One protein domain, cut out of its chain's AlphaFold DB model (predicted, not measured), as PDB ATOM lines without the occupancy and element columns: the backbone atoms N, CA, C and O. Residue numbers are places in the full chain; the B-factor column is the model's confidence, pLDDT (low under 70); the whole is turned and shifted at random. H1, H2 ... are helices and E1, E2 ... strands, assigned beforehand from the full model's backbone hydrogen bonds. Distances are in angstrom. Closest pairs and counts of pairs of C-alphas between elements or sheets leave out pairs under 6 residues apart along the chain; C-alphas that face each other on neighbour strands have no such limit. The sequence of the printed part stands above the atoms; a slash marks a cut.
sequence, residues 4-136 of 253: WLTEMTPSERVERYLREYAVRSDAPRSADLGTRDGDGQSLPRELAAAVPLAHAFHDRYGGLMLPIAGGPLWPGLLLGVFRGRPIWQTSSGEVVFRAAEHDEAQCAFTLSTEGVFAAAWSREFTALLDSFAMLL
ATOM      1  N   TRP A   4      62.157 -24.534 123.933       72.44
ATOM      2  CA  TRP A   4      62.609 -25.908 124.015       72.44
ATOM      3  C   TRP A   4      61.866 -26.791 125.033       72.44
ATOM      4  O   TRP A   4      61.850 -28.002 124.851       72.44
ATOM      5  N   LEU A   5      61.228 -26.239 126.075       70.25
ATOM      6  CA  LEU A   5      60.460 -27.047 127.037       70.25
ATOM      7  C   LEU A   5      59.296 -27.790 126.373       70.25
ATOM      8  O   LEU A   5      59.022 -28.933 126.728       70.25
ATOM      9  N   THR A   6      58.644 -27.157 125.398       72.38
ATOM     10  CA  THR A   6      57.508 -27.725 124.658       72.38
ATOM     11  C   THR A   6      57.903 -28.411 123.357       72.38
ATOM     12  O   THR A   6      57.123 -29.197 122.832       72.38
ATOM     13  N   GLU A   7      59.091 -28.119 122.829       82.94
ATOM     14  CA  GLU A   7      59.572 -28.671 121.554       82.94
ATOM     15  C   GLU A   7      60.425 -29.933 121.727       82.94
ATOM     16  O   GLU A   7      60.507 -30.742 120.807       82.94
ATOM     17  N   MET A   8      61.067 -30.108 122.887       85.44
ATOM     18  CA  MET A   8      61.937 -31.252 123.162       85.44
ATOM     19  C   MET A   8      61.178 -32.356 123.892       85.44
ATOM     20  O   MET A   8      60.405 -32.101 124.817       85.44
ATOM     21  N   THR A   9      61.465 -33.602 123.535       87.12
ATOM     22  CA  THR A   9      61.077 -34.774 124.319       87.12
ATOM     23  C   THR A   9      61.776 -34.763 125.688       87.12
ATOM     24  O   THR A   9      62.844 -34.163 125.837       87.12
ATOM     25  N   PRO A  10      61.233 -35.455 126.706       83.12
ATOM     26  CA  PRO A  10      61.864 -35.537 128.028       83.12
ATOM     27  C   PRO A  10      63.307 -36.050 127.969       83.12
ATOM     28  O   PRO A  10      64.205 -35.490 128.590       83.12
ATOM     29  N   SER A  11      63.568 -37.074 127.151       85.94
ATOM     30  CA  SER A  11      64.921 -37.604 126.965       85.94
ATOM     31  C   SER A  11      65.877 -36.549 126.413       85.94
ATOM     32  O   SER A  11      66.968 -36.377 126.951       85.94
ATOM     33  N   GLU A  12      65.456 -35.774 125.412       89.62
ATOM     34  CA  GLU A  12      66.277 -34.691 124.866       89.62
ATOM     35  C   GLU A  12      66.507 -33.574 125.897       89.62
ATOM     36  O   GLU A  12      67.604 -33.006 125.950       89.62
ATOM     37  N   ARG A  13      65.506 -33.251 126.731       89.56
ATOM     38  CA  ARG A  13      65.642 -32.267 127.820       89.56
ATOM     39  C   ARG A  13      66.674 -32.715 128.845       89.56
ATOM     40  O   ARG A  13      67.569 -31.940 129.178       89.56
ATOM     41  N   VAL A  14      66.590 -33.966 129.292       89.94
ATOM     42  CA  VAL A  14      67.551 -34.570 130.223       89.94
ATOM     43  C   VAL A  14      68.953 -34.594 129.622       89.94
ATOM     44  O   VAL A  14      69.903 -34.155 130.266       89.94
ATOM     45  N   GLU A  15      69.108 -35.045 128.377       91.25
ATOM     46  CA  GLU A  15      70.408 -35.072 127.698       91.25
ATOM     47  C   GLU A  15      71.014 -33.679 127.555       91.25
ATOM     48  O   GLU A  15      72.215 -33.485 127.767       91.25
ATOM     49  N   ARG A  16      70.189 -32.690 127.206       89.94
ATOM     50  CA  ARG A  16      70.616 -31.298 127.146       89.94
ATOM     51  C   ARG A  16      71.041 -30.797 128.516       89.94
ATOM     52  O   ARG A  16      72.119 -30.220 128.604       89.94
ATOM     53  N   TYR A  17      70.246 -31.038 129.552       90.69
ATOM     54  CA  TYR A  17      70.559 -30.622 130.914       90.69
ATOM     55  C   TYR A  17      71.880 -31.235 131.399       90.69
ATOM     56  O   TYR A  17      72.770 -30.509 131.836       90.69
ATOM     57  N   LEU A  18      72.060 -32.548 131.235       91.75
ATOM     58  CA  LEU A  18      73.299 -33.235 131.606       91.75
ATOM     59  C   LEU A  18      74.507 -32.672 130.849       91.75
ATOM     60  O   LEU A  18      75.560 -32.454 131.436       91.75
ATOM     61  N   ARG A  19      74.358 -32.390 129.554       91.56
ATOM     62  CA  ARG A  19      75.428 -31.808 128.734       91.56
ATOM     63  C   ARG A  19      75.766 -30.367 129.122       91.56
ATOM     64  O   ARG A  19      76.931 -29.988 129.068       91.56
ATOM     65  N   GLU A  20      74.759 -29.553 129.420       90.12
ATOM     66  CA  GLU A  20      74.931 -28.122 129.677       90.12
ATOM     67  C   GLU A  20      75.354 -27.826 131.111       90.12
ATOM     68  O   GLU A  20      76.098 -26.871 131.319       90.12
ATOM     69  N   TYR A  21      74.905 -28.614 132.088       90.12
ATOM     70  CA  TYR A  21      75.030 -28.257 133.499       90.12
ATOM     71  C   TYR A  21      75.770 -29.296 134.338       90.12
ATOM     72  O   TYR A  21      76.443 -28.903 135.289       90.12
ATOM     73  N   ALA A  22      75.703 -30.592 134.012       90.00
ATOM     74  CA  ALA A  22      76.414 -31.579 134.817       90.00
ATOM     75  C   ALA A  22      77.933 -31.435 134.643       90.00
ATOM     76  O   ALA A  22      78.448 -31.224 133.537       90.00
ATOM     77  N   VAL A  23      78.661 -31.564 135.749       89.94
ATOM     78  CA  VAL A  23      80.127 -31.476 135.783       89.94
ATOM     79  C   VAL A  23      80.679 -32.819 136.234       89.94
ATOM     80  O   VAL A  23      80.176 -33.408 137.186       89.94
ATOM     81  N   ARG A  24      81.718 -33.325 135.560       88.94
ATOM     82  CA  ARG A  24      82.452 -34.485 136.078       88.94
ATOM     83  C   ARG A  24      83.318 -34.041 137.252       88.94
ATOM     84  O   ARG A  24      84.160 -33.166 137.093       88.94
ATOM     85  N   SER A  25      83.092 -34.658 138.399       83.31
ATOM     86  CA  SER A  25      83.950 -34.597 139.572       83.31
ATOM     87  C   SER A  25      85.134 -35.551 139.403       83.31
ATOM     88  O   SER A  25      84.998 -36.621 138.805       83.31
ATOM     89  N   ASP A  26      86.274 -35.195 139.994       79.00
ATOM     90  CA  ASP A  26      87.459 -36.058 140.105       79.00
ATOM     91  C   ASP A  26      87.293 -37.163 141.169       79.00
ATOM     92  O   ASP A  26      88.259 -37.825 141.554       79.00
ATOM     93  N   ALA A  27      86.068 -37.372 141.663       70.00
ATOM     94  CA  ALA A  27      85.744 -38.435 142.601       70.00
ATOM     95  C   ALA A  27      86.256 -39.807 142.098       70.00
ATOM     96  O   ALA A  27      86.214 -40.090 140.894       70.00
ATOM     97  N   PRO A  28      86.747 -40.677 143.004       64.88
ATOM     98  CA  PRO A  28      87.342 -41.948 142.620       64.88
ATOM     99  C   PRO A  28      86.382 -42.789 141.772       64.88
ATOM    100  O   PRO A  28      85.236 -43.016 142.148       64.88
ATOM    101  N   ARG A  29      86.888 -43.289 140.638       61.44
ATOM    102  CA  ARG A  29      86.133 -44.049 139.623       61.44
ATOM    103  C   ARG A  29      85.728 -45.466 140.034       61.44
ATOM    104  O   ARG A  29      85.103 -46.159 139.245       61.44
ATOM    105  N   SER A  30      86.160 -45.933 141.200       59.09
ATOM    106  CA  SER A  30      85.935 -47.309 141.627       59.09
ATOM    107  C   SER A  30      85.143 -47.308 142.915       59.09
ATOM    108  O   SER A  30      85.699 -47.120 143.999       59.09
ATOM    109  N   ALA A  31      83.848 -47.565 142.793       60.88
ATOM    110  CA  ALA A  31      83.099 -48.119 143.897       60.88
ATOM    111  C   ALA A  31      83.556 -49.575 144.065       60.88
ATOM    112  O   ALA A  31      83.261 -50.420 143.220       60.88
ATOM    113  N   ASP A  32      84.311 -49.873 145.124       70.06
ATOM    114  CA  ASP A  32      84.384 -51.254 145.600       70.06
ATOM    115  C   ASP A  32      82.991 -51.600 146.132       70.06
ATOM    116  O   ASP A  32      82.653 -51.334 147.285       70.06
ATOM    117  N   LEU A  33      82.126 -52.062 145.227       70.19
ATOM    118  CA  LEU A  33      80.735 -52.373 145.539       70.19
ATOM    119  C   LEU A  33      80.596 -53.630 146.380       70.19
ATOM    120  O   LEU A  33      79.471 -53.917 146.776       70.19
ATOM    121  N   GLY A  34      81.711 -54.329 146.649       60.00
ATOM    122  CA  GLY A  34      81.807 -55.474 147.534       60.00
ATOM    123  C   GLY A  34      80.719 -56.510 147.271       60.00
ATOM    124  O   GLY A  34      79.607 -56.412 147.772       60.00
ATOM    125  N   THR A  35      81.045 -57.622 146.610       61.66
ATOM    126  CA  THR A  35      80.182 -58.825 146.695       61.66
ATOM    127  C   THR A  35      80.122 -59.405 148.113       61.66
ATOM    128  O   THR A  35      79.413 -60.383 148.374       61.66
ATOM    129  N   ARG A  36      80.889 -58.802 149.021       57.72
ATOM    130  CA  ARG A  36      81.011 -59.130 150.421       57.72
ATOM    131  C   ARG A  36      80.511 -57.965 151.266       57.72
ATOM    132  O   ARG A  36      80.680 -56.807 150.891       57.72
ATOM    133  N   ASP A  37      79.900 -58.272 152.398       64.00
ATOM    134  CA  ASP A  37      79.627 -57.271 153.418       64.00
ATOM    135  C   ASP A  37      80.929 -56.745 154.054       64.00
ATOM    136  O   ASP A  37      82.035 -57.181 153.724       64.00
ATOM    137  N   GLY A  38      80.801 -55.782 154.972       61.22
ATOM    138  CA  GLY A  38      81.947 -55.189 155.669       61.22
ATOM    139  C   GLY A  38      82.794 -56.187 156.473       61.22
ATOM    140  O   GLY A  38      83.927 -55.854 156.812       61.22
ATOM    141  N   ASP A  39      82.286 -57.401 156.710       66.31
ATOM    142  CA  ASP A  39      82.951 -58.480 157.446       66.31
ATOM    143  C   ASP A  39      83.531 -59.560 156.506       66.31
ATOM    144  O   ASP A  39      84.076 -60.571 156.956       66.31
ATOM    145  N   GLY A  40      83.444 -59.361 155.187       67.75
ATOM    146  CA  GLY A  40      83.989 -60.274 154.185       67.75
ATOM    147  C   GLY A  40      83.084 -61.464 153.840       67.75
ATOM    148  O   GLY A  40      83.523 -62.341 153.088       67.75
ATOM    149  N   GLN A  41      81.845 -61.513 154.335       71.62
ATOM    150  CA  GLN A  41      80.878 -62.567 154.012       71.62
ATOM    151  C   GLN A  41      80.113 -62.239 152.736       71.62
ATOM    152  O   GLN A  41      79.807 -61.083 152.471       71.62
ATOM    153  N   SER A  42      79.772 -63.254 151.942       78.00
ATOM    154  CA  SER A  42      78.932 -63.070 150.754       78.00
ATOM    155  C   SER A  42      77.604 -62.399 151.111       78.00
ATOM    156  O   SER A  42      76.954 -62.785 152.083       78.00
ATOM    157  N   LEU A  43      77.174 -61.436 150.295       81.12
ATOM    158  CA  LEU A  43      75.880 -60.784 150.480       81.12
ATOM    159  C   LEU A  43      74.718 -61.802 150.418       81.12
ATOM    160  O   LEU A  43      74.743 -62.704 149.572       81.12
ATOM    161  N   PRO A  44      73.666 -61.634 151.245       86.69
ATOM    162  CA  PRO A  44      72.393 -62.325 151.067       86.69
ATOM    163  C   PRO A  44      71.874 -62.210 149.630       86.69
ATOM    164  O   PRO A  44      72.085 -61.191 148.962       86.69
ATOM    165  N   ARG A  45      71.172 -63.243 149.153       85.75
ATOM    166  CA  ARG A  45      70.707 -63.347 147.758       85.75
ATOM    167  C   ARG A  45      69.859 -62.145 147.340       85.75
ATOM    168  O   ARG A  45      69.960 -61.689 146.204       85.75
ATOM    169  N   GLU A  46      69.051 -61.633 148.258       86.12
ATOM    170  CA  GLU A  46      68.171 -60.484 148.062       86.12
ATOM    171  C   GLU A  46      68.980 -59.204 147.805       86.12
ATOM    172  O   GLU A  46      68.647 -58.434 146.907       86.12
ATOM    173  N   LEU A  47      70.093 -59.009 148.524       89.69
ATOM    174  CA  LEU A  47      70.996 -57.869 148.324       89.69
ATOM    175  C   LEU A  47      71.846 -58.024 147.059       89.69
ATOM    176  O   LEU A  47      72.108 -57.043 146.363       89.69
ATOM    177  N   ALA A  48      72.247 -59.255 146.730       88.50
ATOM    178  CA  ALA A  48      73.056 -59.546 145.549       88.50
ATOM    179  C   ALA A  48      72.365 -59.126 144.237       88.50
ATOM    180  O   ALA A  48      73.044 -58.767 143.275       88.50
ATOM    181  N   ALA A  49      71.027 -59.100 144.200       88.31
ATOM    182  CA  ALA A  49      70.266 -58.636 143.040       88.31
ATOM    183  C   ALA A  49      70.458 -57.134 142.737       88.31
ATOM    184  O   ALA A  49      70.342 -56.727 141.583       88.31
ATOM    185  N   ALA A  50      70.792 -56.313 143.738       92.00
ATOM    186  CA  ALA A  50      71.025 -54.879 143.556       92.00
ATOM    187  C   ALA A  50      72.437 -54.552 143.043       92.00
ATOM    188  O   ALA A  50      72.643 -53.489 142.463       92.00
ATOM    189  N   VAL A  51      73.400 -55.466 143.203       91.38
ATOM    190  CA  VAL A  51      74.800 -55.286 142.776       91.38
ATOM    191  C   VAL A  51      74.926 -54.909 141.290       91.38
ATOM    192  O   VAL A  51      75.535 -53.877 141.003       91.38
ATOM    193  N   PRO A  52      74.351 -55.656 140.322       91.81
ATOM    194  CA  PRO A  52      74.454 -55.280 138.911       91.81
ATOM    195  C   PRO A  52      73.775 -53.939 138.594       91.81
ATOM    196  O   PRO A  52      74.260 -53.204 137.736       91.81
ATOM    197  N   LEU A  53      72.690 -53.590 139.295       93.94
ATOM    198  CA  LEU A  53      72.002 -52.305 139.122       93.94
ATOM    199  C   LEU A  53      72.870 -51.141 139.614       93.94
ATOM    200  O   LEU A  53      73.006 -50.137 138.916       93.94
ATOM    201  N   ALA A  54      73.496 -51.302 140.780       93.62
ATOM    202  CA  ALA A  54      74.410 -50.325 141.358       93.62
ATOM    203  C   ALA A  54      75.637 -50.097 140.459       93.62
ATOM    204  O   ALA A  54      76.012 -48.948 140.226       93.62
ATOM    205  N   HIS A  55      76.211 -51.168 139.893       91.88
ATOM    206  CA  HIS A  55      77.288 -51.064 138.903       91.88
ATOM    207  C   HIS A  55      76.841 -50.299 137.659       91.88
ATOM    208  O   HIS A  55      77.448 -49.289 137.321       91.88
ATOM    209  N   ALA A  56      75.740 -50.712 137.026       93.38
ATOM    210  CA  ALA A  56      75.245 -50.051 135.819       93.38
ATOM    211  C   ALA A  56      74.926 -48.563 136.054       93.38
ATOM    212  O   ALA A  56      75.174 -47.721 135.188       93.38
ATOM    213  N   PHE A  57      74.401 -48.224 137.234       94.81
ATOM    214  CA  PHE A  57      74.174 -46.841 137.631       94.81
ATOM    215  C   PHE A  57      75.489 -46.068 137.804       94.81
ATOM    216  O   PHE A  57      75.629 -44.983 137.238       94.81
ATOM    217  N   HIS A  58      76.457 -46.614 138.551       93.19
ATOM    218  CA  HIS A  58      77.757 -45.976 138.774       93.19
ATOM    219  C   HIS A  58      78.536 -45.805 137.463       93.19
ATOM    220  O   HIS A  58      79.076 -44.734 137.215       93.19
ATOM    221  N   ASP A  59      78.535 -46.797 136.578       91.38
ATOM    222  CA  ASP A  59      79.212 -46.707 135.280       91.38
ATOM    223  C   ASP A  59      78.626 -45.587 134.411       91.38
ATOM    224  O   ASP A  59      79.346 -44.892 133.688       91.38
ATOM    225  N   ARG A  60      77.305 -45.390 134.491       92.56
ATOM    226  CA  ARG A  60      76.598 -44.386 133.696       92.56
ATOM    227  C   ARG A  60      76.704 -42.977 134.273       92.56
ATOM    228  O   ARG A  60      76.863 -42.026 133.508       92.56
ATOM    229  N   TYR A  61      76.568 -42.833 135.588       93.12
ATOM    230  CA  TYR A  61      76.383 -41.536 136.242       93.12
ATOM    231  C   TYR A  61      77.426 -41.209 137.314       93.12
ATOM    232  O   TYR A  61      77.481 -40.073 137.775       93.12
ATOM    233  N   GLY A  62      78.247 -42.176 137.717       92.38
ATOM    234  CA  GLY A  62      79.234 -42.032 138.779       92.38
ATOM    235  C   GLY A  62      80.193 -40.871 138.532       92.38
ATOM    236  O   GLY A  62      80.756 -40.706 137.447       92.38
ATOM    237  N   GLY A  63      80.355 -40.043 139.561       90.12
ATOM    238  CA  GLY A  63      81.188 -38.849 139.524       90.12
ATOM    239  C   GLY A  63      80.538 -37.658 138.820       90.12
ATOM    240  O   GLY A  63      81.195 -36.632 138.676       90.12
ATOM    241  N   LEU A  64      79.281 -37.735 138.374       92.81
ATOM    242  CA  LEU A  64      78.573 -36.558 137.866       92.81
ATOM    243  C   LEU A  64      78.022 -35.731 139.023       92.81
ATOM    244  O   LEU A  64      77.244 -36.225 139.827       92.81
ATOM    245  N   MET A  65      78.372 -34.453 139.069       92.94
ATOM    246  CA  MET A  65      77.682 -33.468 139.891       92.94
ATOM    247  C   MET A  65      76.456 -32.963 139.125       92.94
ATOM    248  O   MET A  65      76.609 -32.321 138.081       92.94
ATOM    249  N   LEU A  66      75.256 -33.263 139.624       92.38
ATOM    250  CA  LEU A  66      73.999 -32.696 139.141       92.38
ATOM    251  C   LEU A  66      73.705 -31.389 139.872       92.38
ATOM    252  O   LEU A  66      73.374 -31.428 141.056       92.38
ATOM    253  N   PRO A  67      73.764 -30.235 139.201       89.44
ATOM    254  CA  PRO A  67      73.390 -28.987 139.840       89.44
ATOM    255  C   PRO A  67      71.877 -28.913 140.059       89.44
ATOM    256  O   PRO A  67      71.095 -28.999 139.109       89.44
ATOM    257  N   ILE A  68      71.460 -28.700 141.301       85.44
ATOM    258  CA  ILE A  68      70.054 -28.523 141.669       85.44
ATOM    259  C   ILE A  68      69.825 -27.052 141.940       85.44
ATOM    260  O   ILE A  68      70.583 -26.450 142.689       85.44
ATOM    261  N   ALA A  69      68.790 -26.477 141.328       81.62
ATOM    262  CA  ALA A  69      68.417 -25.089 141.544       81.62
ATOM    263  C   ALA A  69      67.383 -24.970 142.673       81.62
ATOM    264  O   ALA A  69      66.294 -25.520 142.563       81.62
ATOM    265  N   GLY A  70      67.702 -24.196 143.715       73.81
ATOM    266  CA  GLY A  70      66.814 -23.967 144.858       73.81
ATOM    267  C   GLY A  70      66.700 -25.152 145.827       73.81
ATOM    268  O   GLY A  70      67.167 -26.256 145.561       73.81
ATOM    269  N   GLY A  71      66.067 -24.896 146.975       73.38
ATOM    270  CA  GLY A  71      65.845 -25.897 148.020       73.38
ATOM    271  C   GLY A  71      67.108 -26.320 148.792       73.38
ATOM    272  O   GLY A  71      68.190 -25.772 148.577       73.38
ATOM    273  N   PRO A  72      66.976 -27.302 149.703       73.94
ATOM    274  CA  PRO A  72      68.046 -27.727 150.613       73.94
ATOM    275  C   PRO A  72      69.159 -28.551 149.947       73.94
ATOM    276  O   PRO A  72      70.161 -28.836 150.589       73.94
ATOM    277  N   LEU A  73      68.984 -28.951 148.682       79.50
ATOM    278  CA  LEU A  73      69.990 -29.698 147.911       79.50
ATOM    279  C   LEU A  73      70.806 -28.798 146.973       79.50
ATOM    280  O   LEU A  73      71.544 -29.290 146.120       79.50
ATOM    281  N   TRP A  74      70.635 -27.478 147.082       81.38
ATOM    282  CA  TRP A  74      71.511 -26.515 146.429       81.38
ATOM    283  C   TRP A  74      72.913 -26.572 147.071       81.38
ATOM    284  O   TRP A  74      73.004 -26.504 148.295       81.38
ATOM    285  N   PRO A  75      74.011 -26.587 146.283       86.38
ATOM    286  CA  PRO A  75      74.055 -26.348 144.837       86.38
ATOM    287  C   PRO A  75      73.938 -27.597 143.953       86.38
ATOM    288  O   PRO A  75      73.832 -27.450 142.734       86.38
ATOM    289  N   GLY A  76      73.968 -28.812 144.499       90.31
ATOM    290  CA  GLY A  76      73.841 -30.014 143.680       90.31
ATOM    291  C   GLY A  76      74.093 -31.336 144.393       90.31
ATOM    292  O   GLY A  76      74.523 -31.380 145.540       90.31
ATOM    293  N   LEU A  77      73.841 -32.425 143.670       91.56
ATOM    294  CA  LEU A  77      74.032 -33.806 144.114       91.56
ATOM    295  C   LEU A  77      75.177 -34.467 143.353       91.56
ATOM    296  O   LEU A  77      75.153 -34.530 142.120       91.56
ATOM    297  N   LEU A  78      76.134 -35.042 144.077       93.06
ATOM    298  CA  LEU A  78      77.136 -35.914 143.478       93.06
ATOM    299  C   LEU A  78      76.520 -37.297 143.257       93.06
ATOM    300  O   LEU A  78      76.188 -37.997 144.208       93.06
ATOM    301  N   LEU A  79      76.383 -37.707 142.003       93.75
ATOM    302  CA  LEU A  79      75.868 -39.018 141.639       93.75
ATOM    303  C   LEU A  79      76.941 -40.078 141.694       93.75
ATOM    304  O   LEU A  79      78.054 -39.902 141.198       93.75
ATOM    305  N   GLY A  80      76.537 -41.236 142.181       91.06
ATOM    306  CA  GLY A  80      77.350 -42.424 142.203       91.06
ATOM    307  C   GLY A  80      77.131 -43.205 143.477       91.06
ATOM    308  O   GLY A  80      76.561 -42.743 144.464       91.06
ATOM    309  N   VAL A  81      77.606 -44.434 143.419       87.81
ATOM    310  CA  VAL A  81      77.694 -45.293 144.586       87.81
ATOM    311  C   VAL A  81      79.057 -45.043 145.232       87.81
ATOM    312  O   VAL A  81      80.076 -45.430 144.666       87.81
ATOM    313  N   PHE A  82      79.098 -44.354 146.370       78.38
ATOM    314  CA  PHE A  82      80.346 -43.993 147.047       78.38
ATOM    315  C   PHE A  82      80.387 -44.557 148.464       78.38
ATOM    316  O   PHE A  82      79.383 -44.488 149.165       78.38
ATOM    317  N   ARG A  83      81.578 -45.038 148.867       70.19
ATOM    318  CA  ARG A  83      82.016 -45.380 150.241       70.19
ATOM    319  C   ARG A  83      81.082 -46.314 151.055       70.19
ATOM    320  O   ARG A  83      79.911 -46.526 150.772       70.19
ATOM    321  N   GLY A  84      81.613 -46.870 152.148       73.50
ATOM    322  CA  GLY A  84      80.814 -47.547 153.182       73.50
ATOM    323  C   GLY A  84      80.091 -48.819 152.722       73.50
ATOM    324  O   GLY A  84      80.638 -49.592 151.946       73.50
ATOM    325  N   ARG A  85      78.878 -49.048 153.253       77.69
ATOM    326  CA  ARG A  85      77.986 -50.159 152.877       77.69
ATOM    327  C   ARG A  85      77.011 -49.663 151.794       77.69
ATOM    328  O   ARG A  85      76.009 -49.036 152.148       77.69
ATOM    329  N   PRO A  86      77.294 -49.886 150.497       86.94
ATOM    330  CA  PRO A  86      76.566 -49.243 149.404       86.94
ATOM    331  C   PRO A  86      75.179 -49.834 149.165       86.94
ATOM    332  O   PRO A  86      74.354 -49.170 148.549       86.94
ATOM    333  N   ILE A  87      74.936 -51.059 149.636       91.44
ATOM    334  CA  ILE A  87      73.712 -51.832 149.416       91.44
ATOM    335  C   ILE A  87      73.220 -52.363 150.763       91.44
ATOM    336  O   ILE A  87      73.997 -52.921 151.547       91.44
ATOM    337  N   TRP A  88      71.934 -52.185 151.050       91.75
ATOM    338  CA  TRP A  88      71.311 -52.679 152.275       91.75
ATOM    339  C   TRP A  88      69.815 -52.912 152.088       91.75
ATOM    340  O   TRP A  88      69.230 -52.557 151.066       91.75
ATOM    341  N   GLN A  89      69.216 -53.520 153.107       92.38
ATOM    342  CA  GLN A  89      67.776 -53.674 153.226       92.38
ATOM    343  C   GLN A  89      67.235 -52.680 154.258       92.38
ATOM    344  O   GLN A  89      67.825 -52.509 155.331       92.38
ATOM    345  N   THR A  90      66.143 -52.009 153.919       90.00
ATOM    346  CA  THR A  90      65.432 -51.060 154.781       90.00
ATOM    347  C   THR A  90      64.667 -51.806 155.878       90.00
ATOM    348  O   THR A  90      64.525 -53.030 155.835       90.00
ATOM    349  N   SER A  91      64.164 -51.091 156.884       88.50
ATOM    350  CA  SER A  91      63.316 -51.681 157.933       88.50
ATOM    351  C   SER A  91      62.005 -52.269 157.391       88.50
ATOM    352  O   SER A  91      61.502 -53.244 157.944       88.50
ATOM    353  N   SER A  92      61.490 -51.723 156.290       87.12
ATOM    354  CA  SER A  92      60.331 -52.208 155.525       87.12
ATOM    355  C   SER A  92      60.652 -53.379 154.592       87.12
ATOM    356  O   SER A  92      59.746 -53.942 153.983       87.12
ATOM    357  N   GLY A  93      61.921 -53.780 154.488       91.00
ATOM    358  CA  GLY A  93      62.345 -54.912 153.671       91.00
ATOM    359  C   GLY A  93      62.726 -54.560 152.232       91.00
ATOM    360  O   GLY A  93      63.101 -55.468 151.488       91.00
ATOM    361  N   GLU A  94      62.693 -53.288 151.828       92.12
ATOM    362  CA  GLU A  94      63.125 -52.881 150.488       92.12
ATOM    363  C   GLU A  94      64.644 -52.973 150.356       92.12
ATOM    364  O   GLU A  94      65.396 -52.549 151.235       92.12
ATOM    365  N   VAL A  95      65.107 -53.505 149.228       93.94
ATOM    366  CA  VAL A  95      66.531 -53.524 148.893       93.94
ATOM    367  C   VAL A  95      66.871 -52.252 148.134       93.94
ATOM    368  O   VAL A  95      66.260 -51.943 147.107       93.94
ATOM    369  N   VAL A  96      67.861 -51.521 148.639       94.06
ATOM    370  CA  VAL A  96      68.270 -50.225 148.098       94.06
ATOM    371  C   VAL A  96      69.784 -50.127 147.984       94.06
ATOM    372  O   VAL A  96      70.529 -50.839 148.666       94.06
ATOM    373  N   PHE A  97      70.243 -49.206 147.142       93.12
ATOM    374  CA  PHE A  97      71.649 -48.832 147.056       93.12
ATOM    375  C   PHE A  97      71.840 -47.315 147.038       93.12
ATOM    376  O   PHE A  97      70.961 -46.578 146.587       93.12
ATOM    377  N   ARG A  98      72.986 -46.833 147.542       92.06
ATOM    378  CA  ARG A  98      73.351 -45.404 147.480       92.06
ATOM    379  C   ARG A  98      73.486 -44.977 146.026       92.06
ATOM    380  O   ARG A  98      74.233 -45.599 145.285       92.06
ATOM    381  N   ALA A  99      72.806 -43.908 145.639       94.12
ATOM    382  CA  ALA A  99      72.818 -43.393 144.273       94.12
ATOM    383  C   ALA A  99      73.353 -41.959 144.180       94.12
ATOM    384  O   ALA A  99      73.800 -41.541 143.111       94.12
ATOM    385  N   ALA A 100      73.311 -41.205 145.278       92.94
ATOM    386  CA  ALA A 100      73.863 -39.863 145.326       92.94
ATOM    387  C   ALA A 100      74.293 -39.459 146.743       92.94
ATOM    388  O   ALA A 100      73.840 -40.026 147.742       92.94
ATOM    389  N   GLU A 101      75.147 -38.445 146.807       89.62
ATOM    390  CA  GLU A 101      75.613 -37.791 148.027       89.62
ATOM    391  C   GLU A 101      75.442 -36.271 147.921       89.62
ATOM    392  O   GLU A 101      75.487 -35.687 146.834       89.62
ATOM    393  N   HIS A 102      75.241 -35.638 149.075       89.12
ATOM    394  CA  HIS A 102      75.225 -34.191 149.256       89.12
ATOM    395  C   HIS A 102      76.057 -33.873 150.496       89.12
ATOM    396  O   HIS A 102      75.884 -34.540 151.518       89.12
ATOM    397  N   ASP A 103      76.917 -32.859 150.430       84.38
ATOM    398  CA  ASP A 103      77.910 -32.585 151.483       84.38
ATOM    399  C   ASP A 103      77.274 -32.245 152.841       84.38
ATOM    400  O   ASP A 103      77.847 -32.522 153.893       84.38
ATOM    401  N   GLU A 104      76.067 -31.680 152.820       83.88
ATOM    402  CA  GLU A 104      75.338 -31.275 154.028       83.88
ATOM    403  C   GLU A 104      74.185 -32.222 154.401       83.88
ATOM    404  O   GLU A 104      73.588 -32.078 155.469       83.88
ATOM    405  N   ALA A 105      73.844 -33.199 153.548       83.62
ATOM    406  CA  ALA A 105      72.728 -34.090 153.852       83.62
ATOM    407  C   ALA A 105      73.156 -35.167 154.853       83.62
ATOM    408  O   ALA A 105      74.087 -35.935 154.624       83.62
ATOM    409  N   GLN A 106      72.418 -35.268 155.958       81.44
ATOM    410  CA  GLN A 106      72.617 -36.327 156.953       81.44
ATOM    411  C   GLN A 106      72.009 -37.674 156.522       81.44
ATOM    412  O   GLN A 106      72.287 -38.711 157.129       81.44
ATOM    413  N   CYS A 107      71.170 -37.667 155.485       84.25
ATOM    414  CA  CYS A 107      70.566 -38.853 154.889       84.25
ATOM    415  C   CYS A 107      71.359 -39.335 153.665       84.25
ATOM    416  O   CYS A 107      72.129 -38.595 153.056       84.25
ATOM    417  N   ALA A 108      71.166 -40.601 153.295       86.38
ATOM    418  CA  ALA A 108      71.646 -41.134 152.026       86.38
ATOM    419  C   ALA A 108      70.567 -40.967 150.951       86.38
ATOM    420  O   ALA A 108      69.398 -41.252 151.212       86.38
ATOM    421  N   PHE A 109      70.953 -40.592 149.732       92.62
ATOM    422  CA  PHE A 109      70.057 -40.665 148.577       92.62
ATOM    423  C   PHE A 109      70.208 -42.016 147.895       92.62
ATOM    424  O   PHE A 109      71.325 -42.458 147.597       92.62
ATOM    425  N   THR A 110      69.089 -42.696 147.672       93.56
ATOM    426  CA  THR A 110      69.080 -44.108 147.292       93.56
ATOM    427  C   THR A 110      68.181 -44.400 146.110       93.56
ATOM    428  O   THR A 110      67.271 -43.637 145.781       93.56
ATOM    429  N   LEU A 111      68.454 -45.538 145.478       95.38
ATOM    430  CA  LEU A 111      67.561 -46.176 144.525       95.38
ATOM    431  C   LEU A 111      67.139 -47.542 145.051       95.38
ATOM    432  O   LEU A 111      67.979 -48.316 145.518       95.38
ATOM    433  N   SER A 112      65.845 -47.841 144.957       95.00
ATOM    434  CA  SER A 112      65.359 -49.210 145.118       95.00
ATOM    435  C   SER A 112      65.709 -50.060 143.894       95.00
ATOM    436  O   SER A 112      66.035 -49.543 142.821       95.00
ATOM    437  N   THR A 113      65.599 -51.381 144.020       93.81
ATOM    438  CA  THR A 113      65.719 -52.308 142.880       93.81
ATOM    439  C   THR A 113      64.639 -52.105 141.810       93.81
ATOM    440  O   THR A 113      64.830 -52.525 140.671       93.81
ATOM    441  N   GLU A 114      63.544 -51.418 142.142       93.06
ATOM    442  CA  GLU A 114      62.491 -50.993 141.206       93.06
ATOM    443  C   GLU A 114      62.783 -49.627 140.560       93.06
ATOM    444  O   GLU A 114      62.042 -49.170 139.691       93.06
ATOM    445  N   GLY A 115      63.872 -48.965 140.961       92.44
ATOM    446  CA  GLY A 115      64.321 -47.688 140.409       92.44
ATOM    447  C   GLY A 115      63.754 -46.444 141.095       92.44
ATOM    448  O   GLY A 115      64.096 -45.342 140.663       92.44
ATOM    449  N   VAL A 116      62.949 -46.593 142.154       93.94
ATOM    450  CA  VAL A 116      62.378 -45.483 142.941       93.94
ATOM    451  C   VAL A 116      63.501 -44.694 143.606       93.94
ATOM    452  O   VAL A 116      64.341 -45.281 144.287       93.94
ATOM    453  N   PHE A 117      63.498 -43.371 143.431       92.88
ATOM    454  CA  PHE A 117      64.470 -42.474 144.054       92.88
ATOM    455  C   PHE A 117      63.952 -41.978 145.403       92.88
ATOM    456  O   PHE A 117      62.810 -41.523 145.517       92.88
ATOM    457  N   ALA A 118      64.793 -42.063 146.426       90.69
ATOM    458  CA  ALA A 118      64.390 -41.839 147.805       90.69
ATOM    459  C   ALA A 118      65.490 -41.184 148.644       90.69
ATOM    460  O   ALA A 118      66.667 -41.173 148.275       90.69
ATOM    461  N   ALA A 119      65.085 -40.687 149.810       88.06
ATOM    462  CA  ALA A 119      65.986 -40.414 150.918       88.06
ATOM    463  C   ALA A 119      65.904 -41.559 151.934       88.06
ATOM    464  O   ALA A 119      64.831 -42.110 152.186       88.06
ATOM    465  N   ALA A 120      67.038 -41.910 152.531       82.25
ATOM    466  CA  ALA A 120      67.132 -42.939 153.551       82.25
ATOM    467  C   ALA A 120      67.902 -42.431 154.773       82.25
ATOM    468  O   ALA A 120      69.034 -41.950 154.661       82.25
ATOM    469  N   TRP A 121      67.310 -42.584 155.956       81.00
ATOM    470  CA  TRP A 121      67.925 -42.240 157.236       81.00
ATOM    471  C   TRP A 121      67.706 -43.374 158.234       81.00
ATOM    472  O   TRP A 121      66.624 -43.935 158.303       81.00
ATOM    473  N   SER A 122      68.747 -43.772 158.970       76.25
ATOM    474  CA  SER A 122      68.660 -44.839 159.981       76.25
ATOM    475  C   SER A 122      67.934 -46.132 159.524       76.25
ATOM    476  O   SER A 122      67.265 -46.789 160.317       76.25
ATOM    477  N   ARG A 123      68.119 -46.532 158.254       70.06
ATOM    478  CA  ARG A 123      67.463 -47.678 157.571       70.06
ATOM    479  C   ARG A 123      65.988 -47.486 157.192       70.06
ATOM    480  O   ARG A 123      65.410 -48.408 156.620       70.06
ATOM    481  N   GLU A 124      65.405 -46.324 157.445       81.12
ATOM    482  CA  GLU A 124      64.115 -45.934 156.880       81.12
ATOM    483  C   GLU A 124      64.267 -45.541 155.409       81.12
ATOM    484  O   GLU A 124      65.353 -45.156 154.961       81.12
ATOM    485  N   PHE A 125      63.171 -45.655 154.662       83.38
ATOM    486  CA  PHE A 125      63.099 -45.342 153.242       83.38
ATOM    487  C   PHE A 125      61.913 -44.424 152.977       83.38
ATOM    488  O   PHE A 125      60.756 -44.804 153.144       83.38
ATOM    489  N   THR A 126      62.208 -43.196 152.563       85.56
ATOM    490  CA  THR A 126      61.206 -42.194 152.217       85.56
ATOM    491  C   THR A 126      61.273 -41.953 150.720       85.56
ATOM    492  O   THR A 126      62.135 -41.220 150.229       85.56
ATOM    493  N   ALA A 127      60.369 -42.600 149.984       86.44
ATOM    494  CA  ALA A 127      60.271 -42.428 148.544       86.44
ATOM    495  C   ALA A 127      59.983 -40.961 148.188       86.44
ATOM    496  O   ALA A 127      59.080 -40.343 148.755       86.44
ATOM    497  N   LEU A 128      60.754 -40.420 147.244       86.31
ATOM    498  CA  LEU A 128      60.632 -39.036 146.785       86.31
ATOM    499  C   LEU A 128      60.014 -38.985 145.389       86.31
ATOM    500  O   LEU A 128      59.080 -38.228 145.148       86.31
ATOM    501  N   LEU A 129      60.526 -39.811 144.473       89.06
ATOM    502  CA  LEU A 129      60.117 -39.849 143.070       89.06
ATOM    503  C   LEU A 129      60.055 -41.290 142.576       89.06
ATOM    504  O   LEU A 129      60.848 -42.134 142.992       89.06
ATOM    505  N   ASP A 130      59.163 -41.563 141.627       91.50
ATOM    506  CA  ASP A 130      58.958 -42.927 141.115       91.50
ATOM    507  C   ASP A 130      60.173 -43.490 140.381       91.50
ATOM    508  O   ASP A 130      60.298 -44.701 140.238       91.50
ATOM    509  N   SER A 131      61.061 -42.625 139.884       92.25
ATOM    510  CA  SER A 131      62.278 -43.068 139.218       92.25
ATOM    511  C   SER A 131      63.406 -42.043 139.273       92.25
ATOM    512  O   SER A 131      63.174 -40.836 139.372       92.25
ATOM    513  N   PHE A 132      64.642 -42.511 139.088       92.50
ATOM    514  CA  PHE A 132      65.783 -41.628 138.825       92.50
ATOM    515  C   PHE A 132      65.601 -40.769 137.563       92.50
ATOM    516  O   PHE A 132      66.018 -39.615 137.524       92.50
ATOM    517  N   ALA A 133      64.954 -41.303 136.522       91.31
ATOM    518  CA  ALA A 133      64.671 -40.539 135.308       91.31
ATOM    519  C   ALA A 133      63.771 -39.327 135.601       91.31
ATOM    520  O   ALA A 133      63.998 -38.248 135.063       91.31
ATOM    521  N   MET A 134      62.808 -39.484 136.512       88.56
ATOM    522  CA  MET A 134      61.960 -38.389 136.974       88.56
ATOM    523  C   MET A 134      62.746 -37.347 137.777       88.56
ATOM    524  O   MET A 134      62.480 -36.161 137.622       88.56
ATOM    525  N   LEU A 135      63.744 -37.754 138.574       90.12
ATOM    526  CA  LEU A 135      64.661 -36.808 139.226       90.12
ATOM    527  C   LEU A 135      65.406 -35.960 138.192       90.12
ATOM    528  O   LEU A 135      65.475 -34.742 138.333       90.12
ATOM    529  N   LEU A 136      65.955 -36.590 137.151       91.19
ATOM    530  CA  LEU A 136      66.672 -35.877 136.091       91.19
ATOM    531  C   LEU A 136      65.758 -34.920 135.327       91.19
ATOM    532  O   LEU A 136      66.155 -33.791 135.046       91.19
TER     533      LEU A 136
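Overview. This is residues 4 to 136 of the 253 residues of an uncharacterized protein of Kineococcus xinjiangensis (UniProt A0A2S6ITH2). A strongly twisted antiparallel sheet of seven strands makes the core, with E4 and E5 nearest its middle; H4 covers part of one face, and the short H5 packs on the same face beside the strands. H2 packs on E1 with its last residues, H1 lies beyond H2 at one end of the domain, and a long unnamed stretch, residues 22 to 44, runs from H2 to H3 beside E3. The printed part has 133 residues, with five named helices and seven named strands in the order H1 H2 H3 H4 E1 E2 E3 E4 E5 E6 E7 H5, of mixed class. It is compact, with a radius of gyration of the C-alphas of 15.1 A, yet elongated in outline, spanning 50 by 31 by 28 A.

Along the chain. The longest strand, E4, takes residues 95 to 101, is 18.2 A long and begins at C-alpha 95 (66.531, -53.524, 148.893). E1 is residues 64 to 67, E2 76 to 79, E3 87 to 89, E5 108 to 112, E6 117 to 121, and E7 124 to 129, 15.6 A long. H4, residues 51 to 61, measures 15.3 A, and H2, residues 10 to 21, 16.0 A. H1 is residues 4 to 7, beginning at (62.609, -25.908, 124.015); H3 is residues 45 to 48; H5, residues 132 to 136, ends at (66.672, -35.877, 136.091).

Arrangement. The sheet is branched at E4, which has E2 and E3 on one side and E5 on the other side. E3 to E7 form a meander, each strand the antiparallel neighbour of the one before. N 97 and O 111 of E4 and E5 are 2.9 A apart, N 88 and O 96 of E3 and E4 3.1 A, N 101 and O 78 of E4 and E2 2.8 A. The E1 and E2 hairpin has N 66 and O 77 at 2.8 A, E5 and E6 have N 110 and O 118 at 2.9 A, and E6 and E7 have N 126 and O 119 at 2.9 A. H4 is on the sheet at a height of 9.0 A, over E4 and along the strands, at 21 degrees to E4 on the local plane; its closest C-alphas to E4 are those of Ala 54 and Phe 97, 6.5 A apart. H5 is on the same face, over none of the strands, at a height of 6.2 A. H2 only grazes the sheet with residues 17 to 21, and H3 with residues 46 to 48. H1 and H2 are close but not clearly touching, the closest C-alphas, of Leu 5 and Arg 13, being 7.4 A apart. Every O i to N i+4 pair is within hydrogen-bond range in H2, H4 and H5; H1 and H3 are too short for such a pair.

Size, cuts and confidence. The two farthest C-alphas, those of Glu 7 and Asp 39, are 52.2 A apart. The printed part has no cut, and its one long link is H2 to H3, with 23 residues. Mean pLDDT of the printed part is 85.0; residues 28 to 31 and 34 to 40 are under 70.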